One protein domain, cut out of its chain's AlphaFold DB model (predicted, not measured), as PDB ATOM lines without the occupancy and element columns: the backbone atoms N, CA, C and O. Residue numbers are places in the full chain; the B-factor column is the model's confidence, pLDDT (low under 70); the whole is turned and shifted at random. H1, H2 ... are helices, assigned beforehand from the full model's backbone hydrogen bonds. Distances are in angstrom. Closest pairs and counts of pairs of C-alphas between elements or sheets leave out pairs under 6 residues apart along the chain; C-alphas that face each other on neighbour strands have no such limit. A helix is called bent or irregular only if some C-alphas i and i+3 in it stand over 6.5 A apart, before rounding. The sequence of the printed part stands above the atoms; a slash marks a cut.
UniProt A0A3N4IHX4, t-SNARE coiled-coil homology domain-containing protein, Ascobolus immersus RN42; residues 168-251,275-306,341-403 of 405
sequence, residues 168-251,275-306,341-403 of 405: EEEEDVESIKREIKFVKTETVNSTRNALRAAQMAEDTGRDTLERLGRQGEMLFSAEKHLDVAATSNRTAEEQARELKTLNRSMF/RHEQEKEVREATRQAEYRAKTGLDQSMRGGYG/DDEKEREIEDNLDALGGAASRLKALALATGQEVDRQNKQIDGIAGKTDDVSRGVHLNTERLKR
ATOM      1  N   GLU A 168      -0.736 -27.312  46.459       72.00
ATOM      2  CA  GLU A 168       0.118 -26.691  45.433       72.00
ATOM      3  C   GLU A 168      -0.323 -25.242  45.145       72.00
ATOM      4  O   GLU A 168       0.516 -24.337  45.137       72.00
ATOM      5  N   GLU A 169      -1.632 -24.989  45.006       73.56
ATOM      6  CA  GLU A 169      -2.182 -23.630  44.866       73.56
ATOM      7  C   GLU A 169      -1.903 -22.745  46.103       73.56
ATOM      8  O   GLU A 169      -1.650 -21.544  45.958       73.56
ATOM      9  N   GLU A 170      -1.885 -23.306  47.320       77.56
ATOM     10  CA  GLU A 170      -1.537 -22.561  48.540       77.56
ATOM     11  C   GLU A 170      -0.041 -22.176  48.620       77.56
ATOM     12  O   GLU A 170       0.260 -21.023  48.958       77.56
ATOM     13  N   GLU A 171       0.905 -23.068  48.275       80.12
ATOM     14  CA  GLU A 171       2.351 -22.743  48.275       80.12
ATOM     15  C   GLU A 171       2.695 -21.693  47.192       80.12
ATOM     16  O   GLU A 171       3.477 -20.767  47.458       80.12
ATOM     17  N   ASP A 172       2.035 -21.746  46.027       80.81
ATOM     18  CA  ASP A 172       2.132 -20.722  44.976       80.81
ATOM     19  C   ASP A 172       1.591 -19.361  45.452       80.81
ATOM     20  O   ASP A 172       2.274 -18.339  45.316       80.81
ATOM     21  N   VAL A 173       0.412 -19.324  46.087       81.62
ATOM     22  CA  VAL A 173      -0.169 -18.090  46.649       81.62
ATOM     23  C   VAL A 173       0.713 -17.496  47.756       81.62
ATOM     24  O   VAL A 173       0.846 -16.270  47.843       81.62
ATOM     25  N   GLU A 174       1.357 -18.313  48.592       83.75
ATOM     26  CA  GLU A 174       2.370 -17.811  49.526       83.75
ATOM     27  C   GLU A 174       3.615 -17.257  48.820       83.75
ATOM     28  O   GLU A 174       4.181 -16.256  49.273       83.75
ATOM     29  N   SER A 175       4.070 -17.883  47.728       86.19
ATOM     30  CA  SER A 175       5.228 -17.401  46.965       86.19
ATOM     31  C   SER A 175       4.978 -15.993  46.409       86.19
ATOM     32  O   SER A 175       5.798 -15.093  46.611       86.19
ATOM     33  N   ILE A 176       3.783 -15.769  45.855       85.50
ATOM     34  CA  ILE A 176       3.336 -14.488  45.300       85.50
ATOM     35  C   ILE A 176       3.218 -13.423  46.402       85.50
ATOM     36  O   ILE A 176       3.684 -12.300  46.221       85.50
ATOM     37  N   LYS A 177       2.679 -13.759  47.586       85.56
ATOM     38  CA  LYS A 177       2.649 -12.836  48.745       85.56
ATOM     39  C   LYS A 177       4.053 -12.396  49.172       85.56
ATOM     40  O   LYS A 177       4.278 -11.213  49.442       85.56
ATOM     41  N   ARG A 178       5.016 -13.329  49.205       87.31
ATOM     42  CA  ARG A 178       6.427 -13.034  49.517       87.31
ATOM     43  C   ARG A 178       7.054 -12.107  48.471       87.31
ATOM     44  O   ARG A 178       7.730 -11.152  48.855       87.31
ATOM     45  N   GLU A 179       6.791 -12.332  47.182       87.81
ATOM     46  CA  GLU A 179       7.244 -11.450  46.098       87.81
ATOM     47  C   GLU A 179       6.624 -10.046  46.202       87.81
ATOM     48  O   GLU A 179       7.355  -9.056  46.183       87.81
ATOM     49  N   ILE A 180       5.308  -9.938  46.412       86.94
ATOM     50  CA  ILE A 180       4.609  -8.653  46.581       86.94
ATOM     51  C   ILE A 180       5.217  -7.853  47.739       86.94
ATOM     52  O   ILE A 180       5.581  -6.689  47.561       86.94
ATOM     53  N   LYS A 181       5.407  -8.471  48.914       87.06
ATOM     54  CA  LYS A 181       6.013  -7.809  50.084       87.06
ATOM     55  C   LYS A 181       7.464  -7.381  49.840       87.06
ATOM     56  O   LYS A 181       7.879  -6.328  50.339       87.06
ATOM     57  N   PHE A 182       8.221  -8.139  49.044       90.31
ATOM     58  CA  PHE A 182       9.564  -7.763  48.602       90.31
ATOM     59  C   PHE A 182       9.530  -6.545  47.659       90.31
ATOM     60  O   PHE A 182      10.080  -5.499  48.007       90.31
ATOM     61  N   VAL A 183       8.801  -6.623  46.540       91.25
ATOM     62  CA  VAL A 183       8.672  -5.557  45.524       91.25
ATOM     63  C   VAL A 183       8.133  -4.251  46.123       91.25
ATOM     64  O   VAL A 183       8.603  -3.161  45.794       91.25
ATOM     65  N   LYS A 184       7.183  -4.336  47.055       90.06
ATOM     66  CA  LYS A 184       6.629  -3.196  47.801       90.06
ATOM     67  C   LYS A 184       7.673  -2.539  48.710       90.06
ATOM     68  O   LYS A 184       7.790  -1.314  48.741       90.06
ATOM     69  N   THR A 185       8.507  -3.340  49.374       91.88
ATOM     70  CA  THR A 185       9.630  -2.844  50.191       91.88
ATOM     71  C   THR A 185      10.738  -2.225  49.328       91.88
ATOM     72  O   THR A 185      11.307  -1.196  49.701       91.88
ATOM     73  N   GLU A 186      11.019  -2.779  48.145       94.06
ATOM     74  CA  GLU A 186      11.897  -2.139  47.157       94.06
ATOM     75  C   GLU A 186      11.307  -0.822  46.640       94.06
ATOM     76  O   GLU A 186      12.030   0.167  46.527       94.06
ATOM     77  N   THR A 187       9.993  -0.767  46.407       94.00
ATOM     78  CA  THR A 187       9.286   0.420  45.903       94.00
ATOM     79  C   THR A 187       9.331   1.568  46.909       94.00
ATOM     80  O   THR A 187       9.726   2.668  46.528       94.00
ATOM     81  N   VAL A 188       9.067   1.319  48.200       94.44
ATOM     82  CA  VAL A 188       9.263   2.308  49.285       94.44
ATOM     83  C   VAL A 188      10.700   2.847  49.293       94.44
ATOM     84  O   VAL A 188      10.934   4.053  49.368       94.44
ATOM     85  N   ASN A 189      11.703   1.971  49.192       95.31
ATOM     86  CA  ASN A 189      13.098   2.413  49.188       95.31
ATOM     87  C   ASN A 189      13.474   3.164  47.896       95.31
ATOM     88  O   ASN A 189      14.265   4.107  47.942       95.31
ATOM     89  N   SER A 190      12.870   2.806  46.763       95.94
ATOM     90  CA  SER A 190      13.025   3.486  45.475       95.94
ATOM     91  C   SER A 190      12.418   4.893  45.493       95.94
ATOM     92  O   SER A 190      13.100   5.851  45.124       95.94
ATOM     93  N   THR A 191      11.197   5.069  46.010       96.12
ATOM     94  CA  THR A 191      10.556   6.391  46.120       96.12
ATOM     95  C   THR A 191      11.297   7.295  47.112       96.12
ATOM     96  O   THR A 191      11.586   8.444  46.773       96.12
ATOM     97  N   ARG A 192      11.755   6.771  48.261       95.81
ATOM     98  CA  ARG A 192      12.676   7.472  49.187       95.81
ATOM     99  C   ARG A 192      13.990   7.900  48.519       95.81
ATOM    100  O   ARG A 192      14.523   8.974  48.809       95.81
ATOM    101  N   ASN A 193      14.558   7.067  47.644       96.44
ATOM    102  CA  ASN A 193      15.776   7.398  46.896       96.44
ATOM    103  C   ASN A 193      15.516   8.492  45.855       96.44
ATOM    104  O   ASN A 193      16.278   9.459  45.781       96.44
ATOM    105  N   ALA A 194      14.420   8.379  45.104       96.50
ATOM    106  CA  ALA A 194      13.993   9.377  44.135       96.50
ATOM    107  C   ALA A 194      13.697  10.730  44.803       96.50
ATOM    108  O   ALA A 194      14.110  11.759  44.272       96.50
ATOM    109  N   LEU A 195      13.062  10.751  45.984       95.06
ATOM    110  CA  LEU A 195      12.776  11.984  46.728       95.06
ATOM    111  C   LEU A 195      14.073  12.724  47.090       95.06
ATOM    112  O   LEU A 195      14.198  13.923  46.837       95.06
ATOM    113  N   ARG A 196      15.070  11.998  47.616       95.44
ATOM    114  CA  ARG A 196      16.393  12.556  47.939       95.44
ATOM    115  C   ARG A 196      17.122  13.063  46.693       95.44
ATOM    116  O   ARG A 196      17.685  14.154  46.724       95.44
ATOM    117  N   ALA A 197      17.072  12.320  45.587       96.56
ATOM    118  CA  ALA A 197      17.653  12.753  44.315       96.56
ATOM    119  C   ALA A 197      16.963  14.015  43.759       96.56
ATOM    120  O   ALA A 197      17.640  14.928  43.285       96.56
ATOM    121  N   ALA A 198      15.635  14.110  43.871       95.12
ATOM    122  CA  ALA A 198      14.864  15.274  43.446       95.12
ATOM    123  C   ALA A 198      15.170  16.517  44.302       95.12
ATOM    124  O   ALA A 198      15.327  17.603  43.751       95.12
ATOM    125  N   GLN A 199      15.334  16.363  45.622       93.12
ATOM    126  CA  GLN A 199      15.778  17.442  46.517       93.12
ATOM    127  C   GLN A 199      17.179  17.952  46.137       93.12
ATOM    128  O   GLN A 199      17.356  19.151  45.925       93.12
ATOM    129  N   MET A 200      18.150  17.049  45.941       95.25
ATOM    130  CA  MET A 200      19.504  17.414  45.490       95.25
ATOM    131  C   MET A 200      19.496  18.121  44.123       95.25
ATOM    132  O   MET A 200      20.269  19.057  43.901       95.25
ATOM    133  N   ALA A 201      18.613  17.704  43.210       95.19
ATOM    134  CA  ALA A 201      18.426  18.351  41.916       95.19
ATOM    135  C   ALA A 201      17.768  19.740  42.038       95.19
ATOM    136  O   ALA A 201      18.157  20.650  41.306       95.19
ATOM    137  N   GLU A 202      16.827  19.941  42.970       92.50
ATOM    138  CA  GLU A 202      16.253  21.265  43.241       92.50
ATOM    139  C   GLU A 202      17.312  22.221  43.794       92.50
ATOM    140  O   GLU A 202      17.425  23.336  43.291       92.50
ATOM    141  N   ASP A 203      18.116  21.797  44.771       93.50
ATOM    142  CA  ASP A 203      19.177  22.628  45.357       93.50
ATOM    143  C   ASP A 203      20.262  22.983  44.334       93.50
ATOM    144  O   ASP A 203      20.644  24.148  44.204       93.50
ATOM    145  N   THR A 204      20.689  22.008  43.525       95.50
ATOM    146  CA  THR A 204      21.627  22.243  42.414       95.50
ATOM    147  C   THR A 204      21.026  23.192  41.368       95.50
ATOM    148  O   THR A 204      21.720  24.060  40.834       95.50
ATOM    149  N   GLY A 205      19.722  23.073  41.092       92.44
ATOM    150  CA  GLY A 205      18.988  23.965  40.196       92.44
ATOM    151  C   GLY A 205      18.859  25.394  40.736       92.44
ATOM    152  O   GLY A 205      19.048  26.341  39.974       92.44
ATOM    153  N   ARG A 206      18.607  25.561  42.044       91.62
ATOM    154  CA  ARG A 206      18.581  26.865  42.739       91.62
ATOM    155  C   ARG A 206      19.942  27.559  42.662       91.62
ATOM    156  O   ARG A 206      20.004  28.699  42.214       91.62
ATOM    157  N   ASP A 207      21.024  26.868  43.027       94.50
ATOM    158  CA  ASP A 207      22.395  27.400  42.959       94.50
ATOM    159  C   ASP A 207      22.797  27.751  41.513       94.50
ATOM    160  O   ASP A 207      23.354  28.817  41.255       94.50
ATOM    161  N   THR A 208      22.422  26.920  40.535       94.12
ATOM    162  CA  THR A 208      22.629  27.226  39.107       94.12
ATOM    163  C   THR A 208      21.907  28.513  38.695       94.12
ATOM    164  O   THR A 208      22.512  29.377  38.058       94.12
ATOM    165  N   LEU A 209      20.643  28.684  39.091       92.31
ATOM    166  CA  LEU A 209      19.836  29.859  38.751       92.31
ATOM    167  C   LEU A 209      20.317  31.132  39.482       92.31
ATOM    168  O   LEU A 209      20.340  32.213  38.897       92.31
ATOM    169  N   GLU A 210      20.806  31.006  40.720       93.19
ATOM    170  CA  GLU A 210      21.450  32.084  41.486       93.19
ATOM    171  C   GLU A 210      22.804  32.504  40.878       93.19
ATOM    172  O   GLU A 210      23.128  33.693  40.788       93.19
ATOM    173  N   ARG A 211      23.612  31.537  40.417       95.19
ATOM    174  CA  ARG A 211      24.856  31.797  39.671       95.19
ATOM    175  C   ARG A 211      24.581  32.497  38.348       95.19
ATOM    176  O   ARG A 211      25.272  33.472  38.060       95.19
ATOM    177  N   LEU A 212      23.577  32.051  37.592       94.25
ATOM    178  CA  LEU A 212      23.146  32.727  36.369       94.25
ATOM    179  C   LEU A 212      22.689  34.156  36.665       94.25
ATOM    180  O   LEU A 212      23.137  35.064  35.976       94.25
ATOM    181  N   GLY A 213      21.921  34.398  37.730       92.62
ATOM    182  CA  GLY A 213      21.542  35.756  38.142       92.62
ATOM    183  C   GLY A 213      22.731  36.693  38.351       92.62
ATOM    184  O   GLY A 213      22.785  37.772  37.761       92.62
ATOM    185  N   ARG A 214      23.738  36.249  39.116       94.00
ATOM    186  CA  ARG A 214      24.993  37.003  39.295       94.00
ATOM    187  C   ARG A 214      25.756  37.208  37.984       94.00
ATOM    188  O   ARG A 214      26.368  38.255  37.799       94.00
ATOM    189  N   GLN A 215      25.739  36.230  37.078       94.38
ATOM    190  CA  GLN A 215      26.364  36.359  35.756       94.38
ATOM    191  C   GLN A 215      25.632  37.393  34.892       94.38
ATOM    192  O   GLN A 215      26.295  38.246  34.309       94.38
ATOM    193  N   GLY A 216      24.298  37.416  34.908       94.06
ATOM    194  CA  GLY A 216      23.485  38.445  34.258       94.06
ATOM    195  C   GLY A 216      23.814  39.850  34.766       94.06
ATOM    196  O   GLY A 216      24.106  40.737  33.967       94.06
ATOM    197  N   GLU A 217      23.873  40.060  36.086       92.81
ATOM    198  CA  GLU A 217      24.278  41.357  36.664       92.81
ATOM    199  C   GLU A 217      25.696  41.783  36.233       92.81
ATOM    200  O   GLU A 217      25.928  42.957  35.927       92.81
ATOM    201  N   MET A 218      26.642  40.841  36.134       94.56
ATOM    202  CA  MET A 218      27.982  41.122  35.599       94.56
ATOM    203  C   MET A 218      27.962  41.469  34.103       94.56
ATOM    204  O   MET A 218      28.698  42.370  33.696       94.56
ATOM    205  N   LEU A 219      27.117  40.821  33.292       95.75
ATOM    206  CA  LEU A 219      26.954  41.130  31.866       95.75
ATOM    207  C   LEU A 219      26.340  42.523  31.656       95.75
ATOM    208  O   LEU A 219      26.908  43.312  30.902       95.75
ATOM    209  N   PHE A 220      25.278  42.893  32.385       94.50
ATOM    210  CA  PHE A 220      24.723  44.258  32.341       94.50
ATOM    211  C   PHE A 220      25.741  45.315  32.784       94.50
ATOM    212  O   PHE A 220      25.816  46.393  32.190       94.50
ATOM    213  N   SER A 221      26.572  45.009  33.786       94.38
ATOM    214  CA  SER A 221      27.665  45.897  34.196       94.38
ATOM    215  C   SER A 221      28.723  46.049  33.093       94.38
ATOM    216  O   SER A 221      29.096  47.172  32.747       94.38
ATOM    217  N   ALA A 222      29.165  44.947  32.478       95.31
ATOM    218  CA  ALA A 222      30.123  44.961  31.371       95.31
ATOM    219  C   ALA A 222      29.590  45.730  30.149       95.31
ATOM    220  O   ALA A 222      30.294  46.573  29.592       95.31
ATOM    221  N   GLU A 223      28.329  45.511  29.776       94.69
ATOM    222  CA  GLU A 223      27.653  46.224  28.692       94.69
ATOM    223  C   GLU A 223      27.585  47.737  28.952       94.69
ATOM    224  O   GLU A 223      27.964  48.543  28.101       94.69
ATOM    225  N   LYS A 224      27.201  48.133  30.167       94.12
ATOM    226  CA  LYS A 224      27.182  49.532  30.618       94.12
ATOM    227  C   LYS A 224      28.577  50.170  30.619       94.12
ATOM    228  O   LYS A 224      28.711  51.354  30.301       94.12
ATOM    229  N   HIS A 225      29.625  49.412  30.947       94.88
ATOM    230  CA  HIS A 225      31.009  49.875  30.821       94.88
ATOM    231  C   HIS A 225      31.430  50.050  29.352       94.88
ATOM    232  O   HIS A 225      32.108  51.029  29.040       94.88
ATOM    233  N   LEU A 226      30.982  49.179  28.441       94.94
ATOM    234  CA  LEU A 226      31.202  49.329  26.998       94.94
ATOM    235  C   LEU A 226      30.458  50.540  26.418       94.94
ATOM    236  O   LEU A 226      31.046  51.276  25.629       94.94
ATOM    237  N   ASP A 227      29.231  50.830  26.861       93.25
ATOM    238  CA  ASP A 227      28.502  52.045  26.467       93.25
ATOM    239  C   ASP A 227      29.256  53.324  26.899       93.25
ATOM    240  O   ASP A 227      29.366  54.298  26.143       93.25
ATOM    241  N   VAL A 228      29.847  53.326  28.101       93.75
ATOM    242  CA  VAL A 228      30.711  54.425  28.579       93.75
ATOM    243  C   VAL A 228      32.026  54.493  27.790       93.75
ATOM    244  O   VAL A 228      32.479  55.589  27.453       93.75
ATOM    245  N   ALA A 229      32.624  53.358  27.427       94.31
ATOM    246  CA  ALA A 229      33.837  53.324  26.608       94.31
ATOM    247  C   ALA A 229      33.580  53.828  25.176       94.31
ATOM    248  O   ALA A 229      34.364  54.624  24.655       94.31
ATOM    249  N   ALA A 230      32.457  53.448  24.559       92.88
ATOM    250  CA  ALA A 230      32.055  53.895  23.228       92.88
ATOM    251  C   ALA A 230      31.818  55.410  23.180       92.88
ATOM    252  O   ALA A 230      32.279  56.085  22.260       92.88
ATOM    253  N   THR A 231      31.143  55.958  24.191       91.94
ATOM    254  CA  THR A 231      30.883  57.403  24.299       91.94
ATOM    255  C   THR A 231      32.171  58.186  24.560       91.94
ATOM    256  O   THR A 231      32.470  59.128  23.827       91.94
ATOM    257  N   SER A 232      33.019  57.714  25.479       91.75
ATOM    258  CA  SER A 232      34.359  58.277  25.720       91.75
ATOM    259  C   SER A 232      35.239  58.263  24.463       91.75
ATOM    260  O   SER A 232      35.913  59.246  24.156       91.75
ATOM    261  N   ASN A 233      35.204  57.175  23.690       92.56
ATOM    262  CA  ASN A 233      35.974  57.035  22.458       92.56
ATOM    263  C   ASN A 233      35.459  57.939  21.317       92.56
ATOM    264  O   ASN A 233      36.263  58.452  20.537       92.56
ATOM    265  N   ARG A 234      34.146  58.201  21.230       89.81
ATOM    266  CA  ARG A 234      33.589  59.211  20.305       89.81
ATOM    267  C   ARG A 234      34.064  60.621  20.673       89.81
ATOM    268  O   ARG A 234      34.500  61.359  19.793       89.81
ATOM    269  N   THR A 235      34.077  60.964  21.960       89.94
ATOM    270  CA  THR A 235      34.615  62.247  22.446       89.94
ATOM    271  C   THR A 235      36.111  62.385  22.140       89.94
ATOM    272  O   THR A 235      36.547  63.432  21.662       89.94
ATOM    273  N   ALA A 236      36.895  61.317  22.323       89.75
ATOM    274  CA  ALA A 236      38.313  61.290  21.961       89.75
ATOM    275  C   ALA A 236      38.548  61.431  20.442       89.75
ATOM    276  O   ALA A 236      39.505  62.086  20.029       89.75
ATOM    277  N   GLU A 237      37.667  60.880  19.595       90.19
ATOM    278  CA  GLU A 237      37.698  61.124  18.146       90.19
ATOM    279  C   GLU A 237      37.478  62.606  17.815       90.19
ATOM    280  O   GLU A 237      38.186  63.160  16.972       90.19
ATOM    281  N   GLU A 238      36.520  63.264  18.464       89.31
ATOM    282  CA  GLU A 238      36.216  64.674  18.207       89.31
ATOM    283  C   GLU A 238      37.331  65.601  18.696       89.31
ATOM    284  O   GLU A 238      37.766  66.466  17.934       89.31
ATOM    285  N   GLN A 239      37.898  65.339  19.874       88.69
ATOM    286  CA  GLN A 239      39.090  66.034  20.368       88.69
ATOM    287  C   GLN A 239      40.308  65.807  19.455       88.69
ATOM    288  O   GLN A 239      41.015  66.756  19.129       88.69
ATOM    289  N   ALA A 240      40.538  64.587  18.952       87.94
ATOM    290  CA  ALA A 240      41.617  64.320  17.996       87.94
ATOM    291  C   ALA A 240      41.399  65.033  16.643       87.94
ATOM    292  O   ALA A 240      42.354  65.516  16.030       87.94
ATOM    293  N   ARG A 241      40.148  65.138  16.170       86.38
ATOM    294  CA  ARG A 241      39.791  65.932  14.978       86.38
ATOM    295  C   ARG A 241      40.043  67.427  15.213       86.38
ATOM    296  O   ARG A 241      40.595  68.079  14.329       86.38
ATOM    297  N   GLU A 242      39.684  67.953  16.383       84.69
ATOM    298  CA  GLU A 242      39.905  69.352  16.760       84.69
ATOM    299  C   GLU A 242      41.399  69.680  16.890       84.69
ATOM    300  O   GLU A 242      41.878  70.585  16.204       84.69
ATOM    301  N   LEU A 243      42.164  68.885  17.646       84.06
ATOM    302  CA  LEU A 243      43.624  69.004  17.762       84.06
ATOM    303  C   LEU A 243      44.308  68.988  16.389       84.06
ATOM    304  O   LEU A 243      45.166  69.826  16.125       84.06
ATOM    305  N   LYS A 244      43.877  68.112  15.469       84.19
ATOM    306  CA  LYS A 244      44.378  68.086  14.084       84.19
ATOM    307  C   LYS A 244      44.081  69.380  13.310       84.19
ATOM    308  O   LYS A 244      44.835  69.725  12.401       84.19
ATOM    309  N   THR A 245      43.000  70.096  13.627       80.88
ATOM    310  CA  THR A 245      42.720  71.413  13.028       80.88
ATOM    311  C   THR A 245      43.474  72.557  13.704       80.88
ATOM    312  O   THR A 245      43.951  73.433  12.988       80.88
ATOM    313  N   LEU A 246      43.648  72.524  15.030       76.12
ATOM    314  CA  LEU A 246      44.395  73.531  15.799       76.12
ATOM    315  C   LEU A 246      45.903  73.487  15.508       76.12
ATOM    316  O   LEU A 246      46.545  74.523  15.372       76.12
ATOM    317  N   ASN A 247      46.459  72.286  15.345       71.31
ATOM    318  CA  ASN A 247      47.856  72.053  14.979       71.31
ATOM    319  C   ASN A 247      48.210  72.569  13.567       71.31
ATOM    320  O   ASN A 247      49.373  72.869  13.296       71.31
ATOM    321  N   ARG A 248      47.233  72.708  12.656       70.75
ATOM    322  CA  ARG A 248      47.479  73.033  11.238       70.75
ATOM    323  C   ARG A 248      47.722  74.531  10.996       70.75
ATOM    324  O   ARG A 248      46.939  75.181  10.312       70.75
ATOM    325  N   SER A 249      48.863  74.981  11.519       56.75
ATOM    326  CA  SER A 249      49.504  76.300  11.464       56.75
ATOM    327  C   SER A 249      48.688  77.500  11.967       56.75
ATOM    328  O   SER A 249      47.607  77.823  11.484       56.75
ATOM    329  N   MET A 250      49.311  78.271  12.865       56.56
ATOM    330  CA  MET A 250      48.809  79.548  13.410       56.56
ATOM    331  C   MET A 250      48.566  80.643  12.346       56.56
ATOM    332  O   MET A 250      48.067  81.715  12.668       56.56
ATOM    333  N   PHE A 251      48.918  80.378  11.084       54.62
ATOM    334  CA  PHE A 251      48.755  81.276   9.938       54.62
ATOM    335  C   PHE A 251      47.651  80.823   8.964       54.62
ATOM    336  O   PHE A 251      47.306  81.563   8.044       54.62
ATOM    337  N   ARG A 275      22.315  62.968  19.037       88.31
ATOM    338  CA  ARG A 275      23.273  62.010  19.607       88.31
ATOM    339  C   ARG A 275      23.028  61.793  21.098       88.31
ATOM    340  O   ARG A 275      23.073  60.657  21.550       88.31
ATOM    341  N   HIS A 276      22.796  62.855  21.865       89.56
ATOM    342  CA  HIS A 276      22.539  62.762  23.305       89.56
ATOM    343  C   HIS A 276      21.210  62.052  23.616       89.56
ATOM    344  O   HIS A 276      21.105  61.375  24.637       89.56
ATOM    345  N   GLU A 277      20.220  62.154  22.729       91.38
ATOM    346  CA  GLU A 277      18.963  61.406  22.783       91.38
ATOM    347  C   GLU A 277      19.193  59.909  22.514       91.38
ATOM    348  O   GLU A 277      18.875  59.095  23.379       91.38
ATOM    349  N   GLN A 278      19.889  59.544  21.429       89.62
ATOM    350  CA  GLN A 278      20.316  58.157  21.155       89.62
ATOM    351  C   GLN A 278      21.169  57.568  22.301       89.62
ATOM    352  O   GLN A 278      21.040  56.404  22.678       89.62
ATOM    353  N   GLU A 279      22.051  58.374  22.895       89.94
ATOM    354  CA  GLU A 279      22.934  57.969  23.996       89.94
ATOM    355  C   GLU A 279      22.198  57.808  25.341       89.94
ATOM    356  O   GLU A 279      22.675  57.107  26.240       89.94
ATOM    357  N   LYS A 280      21.031  58.443  25.494       90.56
ATOM    358  CA  LYS A 280      20.084  58.144  26.574       90.56
ATOM    359  C   LYS A 280      19.292  56.887  26.259       90.56
ATOM    360  O   LYS A 280      19.270  55.995  27.099       90.56
ATOM    361  N   GLU A 281      18.724  56.786  25.058       93.31
ATOM    362  CA  GLU A 281      17.913  55.649  24.618       93.31
ATOM    363  C   GLU A 281      18.658  54.321  24.809       93.31
ATOM    364  O   GLU A 281      18.131  53.420  25.455       93.31
ATOM    365  N   VAL A 282      19.921  54.218  24.374       90.31
ATOM    366  CA  VAL A 282      20.740  53.004  24.571       90.31
ATOM    367  C   VAL A 282      20.949  52.677  26.058       90.31
ATOM    368  O   VAL A 282      20.823  51.519  26.462       90.31
ATOM    369  N   ARG A 283      21.226  53.677  26.907       89.31
ATOM    370  CA  ARG A 283      21.416  53.460  28.356       89.31
ATOM    371  C   ARG A 283      20.113  53.112  29.074       89.31
ATOM    372  O   ARG A 283      20.131  52.346  30.038       89.31
ATOM    373  N   GLU A 284      18.993  53.675  28.638       92.31
ATOM    374  CA  GLU A 284      17.666  53.374  29.174       92.31
ATOM    375  C   GLU A 284      17.170  52.010  28.691       92.31
ATOM    376  O   GLU A 284      16.614  51.270  29.497       92.31
ATOM    377  N   ALA A 285      17.459  51.613  27.451       92.00
ATOM    378  CA  ALA A 285      17.221  50.265  26.943       92.00
ATOM    379  C   ALA A 285      18.029  49.218  27.726       92.00
ATOM    380  O   ALA A 285      17.448  48.249  28.212       92.00
ATOM    381  N   THR A 286      19.329  49.455  27.945       90.56
ATOM    382  CA  THR A 286      20.196  48.575  28.757       90.56
ATOM    383  C   THR A 286      19.662  48.445  30.190       90.56
ATOM    384  O   THR A 286      19.495  47.335  30.690       90.56
ATOM    385  N   ARG A 287      19.270  49.559  30.831       91.69
ATOM    386  CA  ARG A 287      18.671  49.554  32.183       91.69
ATOM    387  C   ARG A 287      17.290  48.889  32.231       91.69
ATOM    388  O   ARG A 287      16.946  48.238  33.215       91.69
ATOM    389  N   GLN A 288      16.470  49.049  31.193       92.69
ATOM    390  CA  GLN A 288      15.181  48.362  31.096       92.69
ATOM    391  C   GLN A 288      15.364  46.857  30.883       92.69
ATOM    392  O   GLN A 288      14.588  46.081  31.438       92.69
ATOM    393  N   ALA A 289      16.372  46.433  30.120       90.44
ATOM    394  CA  ALA A 289      16.729  45.027  29.967       90.44
ATOM    395  C   ALA A 289      17.221  44.431  31.298       90.44
ATOM    396  O   ALA A 289      16.689  43.404  31.716       90.44
ATOM    397  N   GLU A 290      18.117  45.128  32.007       91.12
ATOM    398  CA  GLU A 290      18.596  44.791  33.360       91.12
ATOM    399  C   GLU A 290      17.419  44.587  34.330       91.12
ATOM    400  O   GLU A 290      17.270  43.526  34.939       91.12
ATOM    401  N   TYR A 291      16.510  45.567  34.409       91.50
ATOM    402  CA  TYR A 291      15.340  45.500  35.286       91.50
ATOM    403  C   TYR A 291      14.365  44.371  34.908       91.50
ATOM    404  O   TYR A 291      13.839  43.691  35.791       91.50
ATOM    405  N   ARG A 292      14.125  44.136  33.608       90.12
ATOM    406  CA  ARG A 292      13.249  43.050  33.125       90.12
ATOM    407  C   ARG A 292      13.852  41.669  33.393       90.12
ATOM    408  O   ARG A 292      13.116  40.778  33.809       90.12
ATOM    409  N   ALA A 293      15.159  41.497  33.188       88.06
ATOM    410  CA  ALA A 293      15.869  40.256  33.492       88.06
ATOM    411  C   ALA A 293      15.817  39.959  34.997       88.06
ATOM    412  O   ALA A 293      15.328  38.900  35.391       88.06
ATOM    413  N   LYS A 294      16.196  40.934  35.837       88.56
ATOM    414  CA  LYS A 294      16.166  40.801  37.298       88.56
ATOM    415  C   LYS A 294      14.764  40.508  37.837       88.56
ATOM    416  O   LYS A 294      14.587  39.544  38.570       88.56
ATOM    417  N   THR A 295      13.750  41.259  37.402       88.56
ATOM    418  CA  THR A 295      12.354  41.023  37.823       88.56
ATOM    419  C   THR A 295      11.850  39.644  37.378       88.56
ATOM    420  O   THR A 295      11.161  38.968  38.139       88.56
ATOM    421  N   GLY A 296      12.209  39.194  36.170       85.19
ATOM    422  CA  GLY A 296      11.854  37.861  35.673       85.19
ATOM    423  C   GLY A 296      12.545  36.720  36.429       85.19
ATOM    424  O   GLY A 296      11.944  35.661  36.613       85.19
ATOM    425  N   LEU A 297      13.777  36.939  36.897       84.31
ATOM    426  CA  LEU A 297      14.524  36.000  37.734       84.31
ATOM    427  C   LEU A 297      13.982  35.949  39.170       84.31
ATOM    428  O   LEU A 297      13.714  34.867  39.687       84.31
ATOM    429  N   ASP A 298      13.740  37.104  39.793       85.38
ATOM    430  CA  ASP A 298      13.105  37.187  41.114       85.38
ATOM    431  C   ASP A 298      11.715  36.522  41.086       85.38
ATOM    432  O   ASP A 298      11.329  35.810  42.019       85.38
ATOM    433  N   GLN A 299      10.970  36.691  39.985       84.69
ATOM    434  CA  GLN A 299       9.680  36.038  39.780       84.69
ATOM    435  C   GLN A 299       9.796  34.520  39.574       84.69
ATOM    436  O   GLN A 299       8.914  33.805  40.049       84.69
ATOM    437  N   SER A 300      10.836  33.996  38.916       82.00
ATOM    438  CA  SER A 300      11.002  32.541  38.767       82.00
ATOM    439  C   SER A 300      11.460  31.885  40.074       82.00
ATOM    440  O   SER A 300      10.835  30.918  40.516       82.00
ATOM    441  N   MET A 301      12.451  32.476  40.751       79.38
ATOM    442  CA  MET A 301      12.955  32.044  42.061       79.38
ATOM    443  C   MET A 301      11.848  32.030  43.126       79.38
ATOM    444  O   MET A 301      11.689  31.046  43.848       79.38
ATOM    445  N   ARG A 302      11.028  33.088  43.204       79.69
ATOM    446  CA  ARG A 302       9.924  33.191  44.177       79.69
ATOM    447  C   ARG A 302       8.663  32.439  43.737       79.69
ATOM    448  O   ARG A 302       7.978  31.827  44.557       79.69
ATOM    449  N   GLY A 303       8.333  32.490  42.447       63.62
ATOM    450  CA  GLY A 303       7.106  31.921  41.884       63.62
ATOM    451  C   GLY A 303       7.076  30.395  41.912       63.62
ATOM    452  O   GLY A 303       6.022  29.824  42.196       63.62
ATOM    453  N   GLY A 304       8.229  29.743  41.711       59.88
ATOM    454  CA  GLY A 304       8.356  28.280  41.740       59.88
ATOM    455  C   GLY A 304       8.035  27.622  43.090       59.88
ATOM    456  O   GLY A 304       7.779  26.421  43.118       59.88
ATOM    457  N   TYR A 305       8.006  28.392  44.187       53.88
ATOM    458  CA  TYR A 305       7.828  27.869  45.552       53.88
ATOM    459  C   TYR A 305       6.612  28.420  46.310       53.88
ATOM    460  O   TYR A 305       6.213  27.823  47.305       53.88
ATOM    461  N   GLY A 306       5.985  29.507  45.843       48.59
ATOM    462  CA  GLY A 306       4.793  30.085  46.489       48.59
ATOM    463  C   GLY A 306       3.677  30.554  45.548       48.59
ATOM    464  O   GLY A 306       2.689  31.105  46.022       48.59
ATOM    465  N   ASP A 341       1.352  -3.485  55.693       78.38
ATOM    466  CA  ASP A 341       1.144  -3.444  54.241       78.38
ATOM    467  C   ASP A 341       0.448  -2.136  53.827       78.38
ATOM    468  O   ASP A 341       0.907  -1.442  52.914       78.38
ATOM    469  N   ASP A 342      -0.570  -1.736  54.596       81.25
ATOM    470  CA  ASP A 342      -1.253  -0.445  54.459       81.25
ATOM    471  C   ASP A 342      -0.332   0.751  54.751       81.25
ATOM    472  O   ASP A 342      -0.459   1.803  54.121       81.25
ATOM    473  N   GLU A 343       0.596   0.628  55.705       86.31
ATOM    474  CA  GLU A 343       1.583   1.677  55.993       86.31
ATOM    475  C   GLU A 343       2.539   1.912  54.819       86.31
ATOM    476  O   GLU A 343       2.831   3.063  54.488       86.31
ATOM    477  N   LYS A 344       2.958   0.840  54.134       87.75
ATOM    478  CA  LYS A 344       3.842   0.938  52.967       87.75
ATOM    479  C   LYS A 344       3.152   1.585  51.766       87.75
ATOM    480  O   LYS A 344       3.793   2.405  51.120       87.75
ATOM    481  N   GLU A 345       1.875   1.294  51.483       87.19
ATOM    482  CA  GLU A 345       1.167   2.004  50.395       87.19
ATOM    483  C   GLU A 345       0.986   3.490  50.701       87.19
ATOM    484  O   GLU A 345       1.242   4.316  49.828       87.19
ATOM    485  N   ARG A 346       0.618   3.850  51.941       89.69
ATOM    486  CA  ARG A 346       0.525   5.265  52.348       89.69
ATOM    487  C   ARG A 346       1.848   5.992  52.105       89.69
ATOM    488  O   ARG A 346       1.851   7.057  51.499       89.69
ATOM    489  N   GLU A 347       2.972   5.392  52.501       91.12
ATOM    490  CA  GLU A 347       4.291   5.974  52.245       91.12
ATOM    491  C   GLU A 347       4.655   6.010  50.746       91.12
ATOM    492  O   GLU A 347       5.288   6.971  50.300       91.12
ATOM    493  N   ILE A 348       4.280   5.008  49.945       90.62
ATOM    494  CA  ILE A 348       4.496   5.033  48.488       90.62
ATOM    495  C   ILE A 348       3.729   6.204  47.864       90.62
ATOM    496  O   ILE A 348       4.334   6.997  47.144       90.62
ATOM    497  N   GLU A 349       2.441   6.350  48.168       90.12
ATOM    498  CA  GLU A 349       1.590   7.424  47.647       90.12
ATOM    499  C   GLU A 349       2.058   8.817  48.095       90.12
ATOM    500  O   GLU A 349       2.250   9.685  47.243       90.12
ATOM    501  N   ASP A 350       2.329   9.022  49.391       92.38
ATOM    502  CA  ASP A 350       2.829  10.300  49.924       92.38
ATOM    503  C   ASP A 350       4.158  10.704  49.254       92.38
ATOM    504  O   ASP A 350       4.359  11.867  48.884       92.38
ATOM    505  N   ASN A 351       5.067   9.743  49.031       94.75
ATOM    506  CA  ASN A 351       6.304  10.001  48.295       94.75
ATOM    507  C   ASN A 351       6.055  10.268  46.800       94.75
ATOM    508  O   ASN A 351       6.761  11.094  46.219       94.75
ATOM    509  N   LEU A 352       5.087   9.605  46.157       93.12
ATOM    510  CA  LEU A 352       4.748   9.823  44.745       93.12
ATOM    511  C   LEU A 352       4.118  11.205  44.507       93.12
ATOM    512  O   LEU A 352       4.515  11.887  43.557       93.12
ATOM    513  N   ASP A 353       3.226  11.670  45.382       91.56
ATOM    514  CA  ASP A 353       2.671  13.029  45.322       91.56
ATOM    515  C   ASP A 353       3.764  14.084  45.595       91.56
ATOM    516  O   ASP A 353       3.886  15.078  44.866       91.56
ATOM    517  N   ALA A 354       4.646  13.838  46.573       90.88
ATOM    518  CA  ALA A 354       5.809  14.690  46.826       90.88
ATOM    519  C   ALA A 354       6.775  14.748  45.621       90.88
ATOM    520  O   ALA A 354       7.298  15.823  45.298       90.88
ATOM    521  N   LEU A 355       6.969  13.625  44.918       93.19
ATOM    522  CA  LEU A 355       7.745  13.526  43.678       93.19
ATOM    523  C   LEU A 355       7.072  14.241  42.502       93.19
ATOM    524  O   LEU A 355       7.761  14.936  41.756       93.19
ATOM    525  N   GLY A 356       5.748  14.153  42.352       92.38
ATOM    526  CA  GLY A 356       4.988  14.924  41.359       92.38
ATOM    527  C   GLY A 356       5.110  16.436  41.584       92.38
ATOM    528  O   GLY A 356       5.325  17.212  40.641       92.38
ATOM    529  N   GLY A 357       5.085  16.855  42.852       90.69
ATOM    530  CA  GLY A 357       5.409  18.217  43.270       90.69
ATOM    531  C   GLY A 357       6.846  18.616  42.914       90.69
ATOM    532  O   GLY A 357       7.057  19.664  42.301       90.69
ATOM    533  N   ALA A 358       7.836  17.780  43.239       91.75
ATOM    534  CA  ALA A 358       9.244  18.049  42.946       91.75
ATOM    535  C   ALA A 358       9.532  18.117  41.437       91.75
ATOM    536  O   ALA A 358      10.143  19.076  40.972       91.75
ATOM    537  N   ALA A 359       9.010  17.182  40.640       92.62
ATOM    538  CA  ALA A 359       9.120  17.198  39.181       92.62
ATOM    539  C   ALA A 359       8.531  18.484  38.568       92.62
ATOM    540  O   ALA A 359       9.102  19.055  37.635       92.62
ATOM    541  N   SER A 360       7.431  18.992  39.132       91.88
ATOM    542  CA  SER A 360       6.822  20.260  38.713       91.88
ATOM    543  C   SER A 360       7.717  21.472  39.014       91.88
ATOM    544  O   SER A 360       7.845  22.368  38.175       91.88
ATOM    545  N   ARG A 361       8.392  21.489  40.172       90.06
ATOM    546  CA  ARG A 361       9.335  22.556  40.565       90.06
ATOM    547  C   ARG A 361      10.651  22.479  39.789       90.06
ATOM    548  O   ARG A 361      11.127  23.503  39.305       90.06
ATOM    549  N   LEU A 362      11.178  21.276  39.565       92.94
ATOM    550  CA  LEU A 362      12.326  21.014  38.691       92.94
ATOM    551  C   LEU A 362      12.056  21.467  37.251       92.94
ATOM    552  O   LEU A 362      12.908  22.112  36.645       92.94
ATOM    553  N   LYS A 363      10.851  21.224  36.716       93.31
ATOM    554  CA  LYS A 363      10.429  21.744  35.406       93.31
ATOM    555  C   LYS A 363      10.393  23.276  35.375       93.31
ATOM    556  O   LYS A 363      10.832  23.866  34.390       93.31
ATOM    557  N   ALA A 364       9.898  23.924  36.431       90.19
ATOM    558  CA  ALA A 364       9.894  25.385  36.531       90.19
ATOM    559  C   ALA A 364      11.321  25.964  36.584       90.19
ATOM    560  O   ALA A 364      11.620  26.904  35.847       90.19
ATOM    561  N   LEU A 365      12.215  25.362  37.381       92.50
ATOM    562  CA  LEU A 365      13.640  25.711  37.428       92.50
ATOM    563  C   LEU A 365      14.316  25.513  36.064       92.50
ATOM    564  O   LEU A 365      14.981  26.423  35.584       92.50
ATOM    565  N   ALA A 366      14.110  24.373  35.399       92.81
ATOM    566  CA  ALA A 366      14.708  24.085  34.095       92.81
ATOM    567  C   ALA A 366      14.273  25.087  33.009       92.81
ATOM    568  O   ALA A 366      15.107  25.564  32.240       92.81
ATOM    569  N   LEU A 367      12.986  25.457  32.976       93.12
ATOM    570  CA  LEU A 367      12.470  26.475  32.054       93.12
ATOM    571  C   LEU A 367      13.029  27.872  32.363       93.12
ATOM    572  O   LEU A 367      13.382  28.597  31.435       93.12
ATOM    573  N   ALA A 368      13.148  28.245  33.641       91.50
ATOM    574  CA  ALA A 368      13.732  29.523  34.049       91.50
ATOM    575  C   ALA A 368      15.228  29.615  33.703       91.50
ATOM    576  O   ALA A 368      15.663  30.611  33.129       91.50
ATOM    577  N   THR A 369      15.988  28.555  33.986       93.00
ATOM    578  CA  THR A 369      17.409  28.408  33.638       93.00
ATOM    579  C   THR A 369      17.626  28.492  32.128       93.00
ATOM    580  O   THR A 369      18.475  29.258  31.684       93.00
ATOM    581  N   GLY A 370      16.825  27.780  31.325       94.44
ATOM    582  CA  GLY A 370      16.902  27.852  29.860       94.44
ATOM    583  C   GLY A 370      16.613  29.257  29.320       94.44
ATOM    584  O   GLY A 370      17.393  29.787  28.536       94.44
ATOM    585  N   GLN A 371      15.545  29.904  29.804       92.44
ATOM    586  CA  GLN A 371      15.212  31.280  29.417       92.44
ATOM    587  C   GLN A 371      16.286  32.298  29.820       92.44
ATOM    588  O   GLN A 371      16.481  33.279  29.106       92.44
ATOM    589  N   GLU A 372      16.965  32.099  30.951       92.75
ATOM    590  CA  GLU A 372      18.053  32.979  31.378       92.75
ATOM    591  C   GLU A 372      19.312  32.777  30.526       92.75
ATOM    592  O   GLU A 372      19.885  33.761  30.064       92.75
ATOM    593  N   VAL A 373      19.682  31.534  30.201       95.94
ATOM    594  CA  VAL A 373      20.771  31.242  29.249       95.94
ATOM    595  C   VAL A 373      20.477  31.845  27.867       95.94
ATOM    596  O   VAL A 373      21.334  32.517  27.296       95.94
ATOM    597  N   ASP A 374      19.248  31.717  27.357       95.69
ATOM    598  CA  ASP A 374      18.825  32.328  26.085       95.69
ATOM    599  C   ASP A 374      18.839  33.868  26.097       95.69
ATOM    600  O   ASP A 374      18.990  34.491  25.039       95.69
ATOM    601  N   ARG A 375      18.661  34.499  27.268       93.62
ATOM    602  CA  ARG A 375      18.845  35.950  27.449       93.62
ATOM    603  C   ARG A 375      20.327  36.313  27.442       93.62
ATOM    604  O   ARG A 375      20.722  37.202  26.690       93.62
ATOM    605  N   GLN A 376      21.137  35.614  28.236       94.69
ATOM    606  CA  GLN A 376      22.562  35.908  28.394       94.69
ATOM    607  C   GLN A 376      23.348  35.684  27.102       94.69
ATOM    608  O   GLN A 376      24.167  36.529  26.762       94.69
ATOM    609  N   ASN A 377      23.039  34.645  26.318       96.25
ATOM    610  CA  ASN A 377      23.650  34.425  25.000       96.25
ATOM    611  C   ASN A 377      23.476  35.650  24.078       96.25
ATOM    612  O   ASN A 377      24.454  36.198  23.580       96.25
ATOM    613  N   LYS A 378      22.243  36.160  23.943       95.31
ATOM    614  CA  LYS A 378      21.943  37.350  23.120       95.31
ATOM    615  C   LYS A 378      22.601  38.621  23.655       95.31
ATOM    616  O   LYS A 378      22.942  39.514  22.881       95.31
ATOM    617  N   GLN A 379      22.774  38.718  24.973       93.88
ATOM    618  CA  GLN A 379      23.505  39.824  25.580       93.88
ATOM    619  C   GLN A 379      25.011  39.724  25.304       93.88
ATOM    620  O   GLN A 379      25.633  40.736  25.001       93.88
ATOM    621  N   ILE A 380      25.588  38.520  25.346       96.69
ATOM    622  CA  ILE A 380      26.989  38.258  24.994       96.69
ATOM    623  C   ILE A 380      27.252  38.619  23.524       96.69
ATOM    624  O   ILE A 380      28.248  39.286  23.252       96.69
ATOM    625  N   ASP A 381      26.340  38.294  22.600       96.88
ATOM    626  CA  ASP A 381      26.427  38.719  21.192       96.88
ATOM    627  C   ASP A 381      26.456  40.259  21.058       96.88
ATOM    628  O   ASP A 381      27.290  40.824  20.344       96.88
ATOM    629  N   GLY A 382      25.580  40.959  21.790       93.69
ATOM    630  CA  GLY A 382      25.546  42.427  21.830       93.69
ATOM    631  C   GLY A 382      26.804  43.048  22.453       93.69
ATOM    632  O   GLY A 382      27.346  44.023  21.928       93.69
ATOM    633  N   ILE A 383      27.311  42.453  23.535       96.06
ATOM    634  CA  ILE A 383      28.568  42.817  24.202       96.06
ATOM    635  C   ILE A 383      29.762  42.613  23.263       96.06
ATOM    636  O   ILE A 383      30.633  43.481  23.209       96.06
ATOM    637  N   ALA A 384      29.799  41.526  22.487       97.25
ATOM    638  CA  ALA A 384      30.852  41.269  21.506       97.25
ATOM    639  C   ALA A 384      30.866  42.350  20.412       97.25
ATOM    640  O   ALA A 384      31.897  42.989  20.203       97.25
ATOM    641  N   GLY A 385      29.710  42.655  19.809       96.06
ATOM    642  CA  GLY A 385      29.591  43.734  18.819       96.06
ATOM    643  C   GLY A 385      30.000  45.108  19.369       96.06
ATOM    644  O   GLY A 385      30.795  45.817  18.749       96.06
ATOM    645  N   LYS A 386      29.538  45.465  20.578       94.81
ATOM    646  CA  LYS A 386      29.961  46.694  21.280       94.81
ATOM    647  C   LYS A 386      31.472  46.708  21.562       94.81
ATOM    648  O   LYS A 386      32.102  47.759  21.453       94.81
ATOM    649  N   THR A 387      32.067  45.560  21.896       97.12
ATOM    650  CA  THR A 387      33.512  45.422  22.151       97.12
ATOM    651  C   THR A 387      34.331  45.646  20.882       97.12
ATOM    652  O   THR A 387      35.301  46.403  20.922       97.12
ATOM    653  N   ASP A 388      33.925  45.070  19.750       96.75
ATOM    654  CA  ASP A 388      34.596  45.271  18.461       96.75
ATOM    655  C   ASP A 388      34.488  46.723  17.971       96.75
ATOM    656  O   ASP A 388      35.459  47.283  17.455       96.75
ATOM    657  N   ASP A 389      33.345  47.383  18.172       94.06
ATOM    658  CA  ASP A 389      33.172  48.809  17.871       94.06
ATOM    659  C   ASP A 389      34.104  49.701  18.705       94.06
ATOM    660  O   ASP A 389      34.796  50.569  18.157       94.06
ATOM    661  N   VAL A 390      34.169  49.463  20.019       95.44
ATOM    662  CA  VAL A 390      35.087  50.171  20.925       95.44
ATOM    663  C   VAL A 390      36.541  49.895  20.539       95.44
ATOM    664  O   VAL A 390      37.315  50.838  20.395       95.44
ATOM    665  N   SER A 391      36.910  48.635  20.306       96.44
ATOM    666  CA  SER A 391      38.268  48.206  19.949       96.44
ATOM    667  C   SER A 391      38.760  48.862  18.652       96.44
ATOM    668  O   SER A 391      39.801  49.531  18.637       96.44
ATOM    669  N   ARG A 392      37.968  48.774  17.572       95.06
ATOM    670  CA  ARG A 392      38.269  49.425  16.284       95.06
ATOM    671  C   ARG A 392      38.379  50.940  16.437       95.06
ATOM    672  O   ARG A 392      39.307  51.548  15.901       95.06
ATOM    673  N   GLY A 393      37.452  51.550  17.177       92.94
ATOM    674  CA  GLY A 393      37.427  52.988  17.419       92.94
ATOM    675  C   GLY A 393      38.646  53.491  18.199       92.94
ATOM    676  O   GLY A 393      39.271  54.468  17.780       92.94
ATOM    677  N   VAL A 394      39.024  52.802  19.280       94.12
ATOM    678  CA  VAL A 394      40.209  53.122  20.091       94.12
ATOM    679  C   VAL A 394      41.472  53.008  19.242       94.12
ATOM    680  O   VAL A 394      42.248  53.960  19.194       94.12
ATOM    681  N   HIS A 395      41.643  51.919  18.485       94.81
ATOM    682  CA  HIS A 395      42.794  51.751  17.596       94.81
ATOM    683  C   HIS A 395      42.893  52.877  16.548       94.81
ATOM    684  O   HIS A 395      43.960  53.464  16.357       94.81
ATOM    685  N   LEU A 396      41.775  53.240  15.904       91.62
ATOM    686  CA  LEU A 396      41.724  54.355  14.950       91.62
ATOM    687  C   LEU A 396      42.074  55.701  15.600       91.62
ATOM    688  O   LEU A 396      42.760  56.515  14.980       91.62
ATOM    689  N   ASN A 397      41.642  55.946  16.837       90.31
ATOM    690  CA  ASN A 397      41.952  57.174  17.567       90.31
ATOM    691  C   ASN A 397      43.409  57.232  18.033       90.31
ATOM    692  O   ASN A 397      44.059  58.255  17.826       90.31
ATOM    693  N   THR A 398      43.969  56.132  18.537       92.69
ATOM    694  CA  THR A 398      45.409  56.005  18.799       92.69
ATOM    695  C   THR A 398      46.230  56.289  17.536       92.69
ATOM    696  O   THR A 398      47.183  57.066  17.578       92.69
ATOM    697  N   GLU A 399      45.835  55.733  16.388       92.25
ATOM    698  CA  GLU A 399      46.495  55.986  15.102       92.25
ATOM    699  C   GLU A 399      46.333  57.422  14.589       92.25
ATOM    700  O   GLU A 399      47.245  57.946  13.951       92.25
ATOM    701  N   ARG A 400      45.211  58.094  14.874       87.94
ATOM    702  CA  ARG A 400      45.026  59.522  14.565       87.94
ATOM    703  C   ARG A 400      45.917  60.403  15.435       87.94
ATOM    704  O   ARG A 400      46.573  61.285  14.892       87.94
ATOM    705  N   LEU A 401      45.978  60.141  16.742       88.12
ATOM    706  CA  LEU A 401      46.790  60.905  17.694       88.12
ATOM    707  C   LEU A 401      48.286  60.825  17.348       88.12
ATOM    708  O   LEU A 401      48.932  61.862  17.257       88.12
ATOM    709  N   LYS A 402      48.812  59.636  17.007       90.06
ATOM    710  CA  LYS A 402      50.197  59.453  16.506       90.06
ATOM    711  C   LYS A 402      50.541  60.269  15.245       90.06
ATOM    712  O   LYS A 402      51.718  60.418  14.916       90.06
ATOM    713  N   ARG A 403      49.535  60.729  14.488       86.50
ATOM    714  CA  ARG A 403      49.691  61.467  13.218       86.50
ATOM    715  C   ARG A 403      49.521  62.981  13.379       86.50
ATOM    716  O   ARG A 403      49.651  63.696  12.390       86.50
TER     717      ARG A 403
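Overview. This is residues 168 to 251, 275 to 306 and 341 to 403 of the 405 residues of the protein "t-SNARE coiled-coil homology domain-containing protein" of Ascobolus immersus RN42 (UniProt A0A3N4IHX4). Picture a long, thin rod of three helices lying nearly lengthwise: H1, the longest, and H3 run side by side the same way, and the shorter H2 runs the opposite way along part of both. At the two ends of the rod residues 168 to 179 of H1 and residues 245 to 251 stick out free. The three form an up and down bundle, in which each helix runs against the one before it in the chain. The printed part has 179 residues with three named helices, in the order H1, H2, H3, and no named strand; the class is all helix. The whole is extended, with a radius of gyration of the C-alphas of 30.6 A, and spans 123 by 29 by 18 A.

Arrangement. Begin with H1, residues 168 to 246, and look next for H3, residues 341 to 401. The two touch, and their closest C-alphas are those of Ala 230 and Val 390, 5.3 A apart. They run the same way at a shallow tilt of 17 degrees. Then turn to H2, residues 275 to 306. It touches H1 along residues 206 to 231 of H1 alone, where the closest C-alphas, those of Phe 220 and Glu 290, are 6.2 A apart. H1 and H2 run opposite ways at a shallow tilt of 15 degrees. H2 also touches H3, with residues 293 to 305 of H2 alone and residues 361 to 375 of H3 alone; the closest C-alphas, those of Gly 304 and Arg 361, are 5.9 A apart. H2 and H3 run opposite ways at a shallow tilt of 14 degrees. In the backbone of H1 every O i to N i+4 pair is within hydrogen-bond range; in H2 26 of 28 pairs are, and in H3 56 of 57.

Along the chain. Find C-alpha 168 at (0.118, -26.691, 45.433); from there H1 runs 113.5 A to C-alpha 246 at (44.395, 73.531, 15.799). H2 begins at C-alpha 275, at (23.273, 62.010, 19.607), and measures 45.6 A to C-alpha 306. H3 runs 86.9 A from C-alpha 341 to C-alpha 401 at (46.790, 60.905, 17.694). No helix is bent.

Size, cuts and confidence. The two C-alphas farthest apart are those of Glu 168 and Phe 251, 123.6 A. Without the stretches that stand free, the body of 160 residues spans 93 by 28 by 15 A. Look for two cuts: residues 252 to 274 are not printed, with 33.4 A between C-alphas 251 and 275, and residues 307 to 340 are not printed, with 34.6 A between C-alphas 306 and 341. The links H1 to H2 and H2 to H3 both run across a cut. The mean pLDDT of the printed part is 89.4, and the residues under 70 are 249 to 251 and 303 to 306.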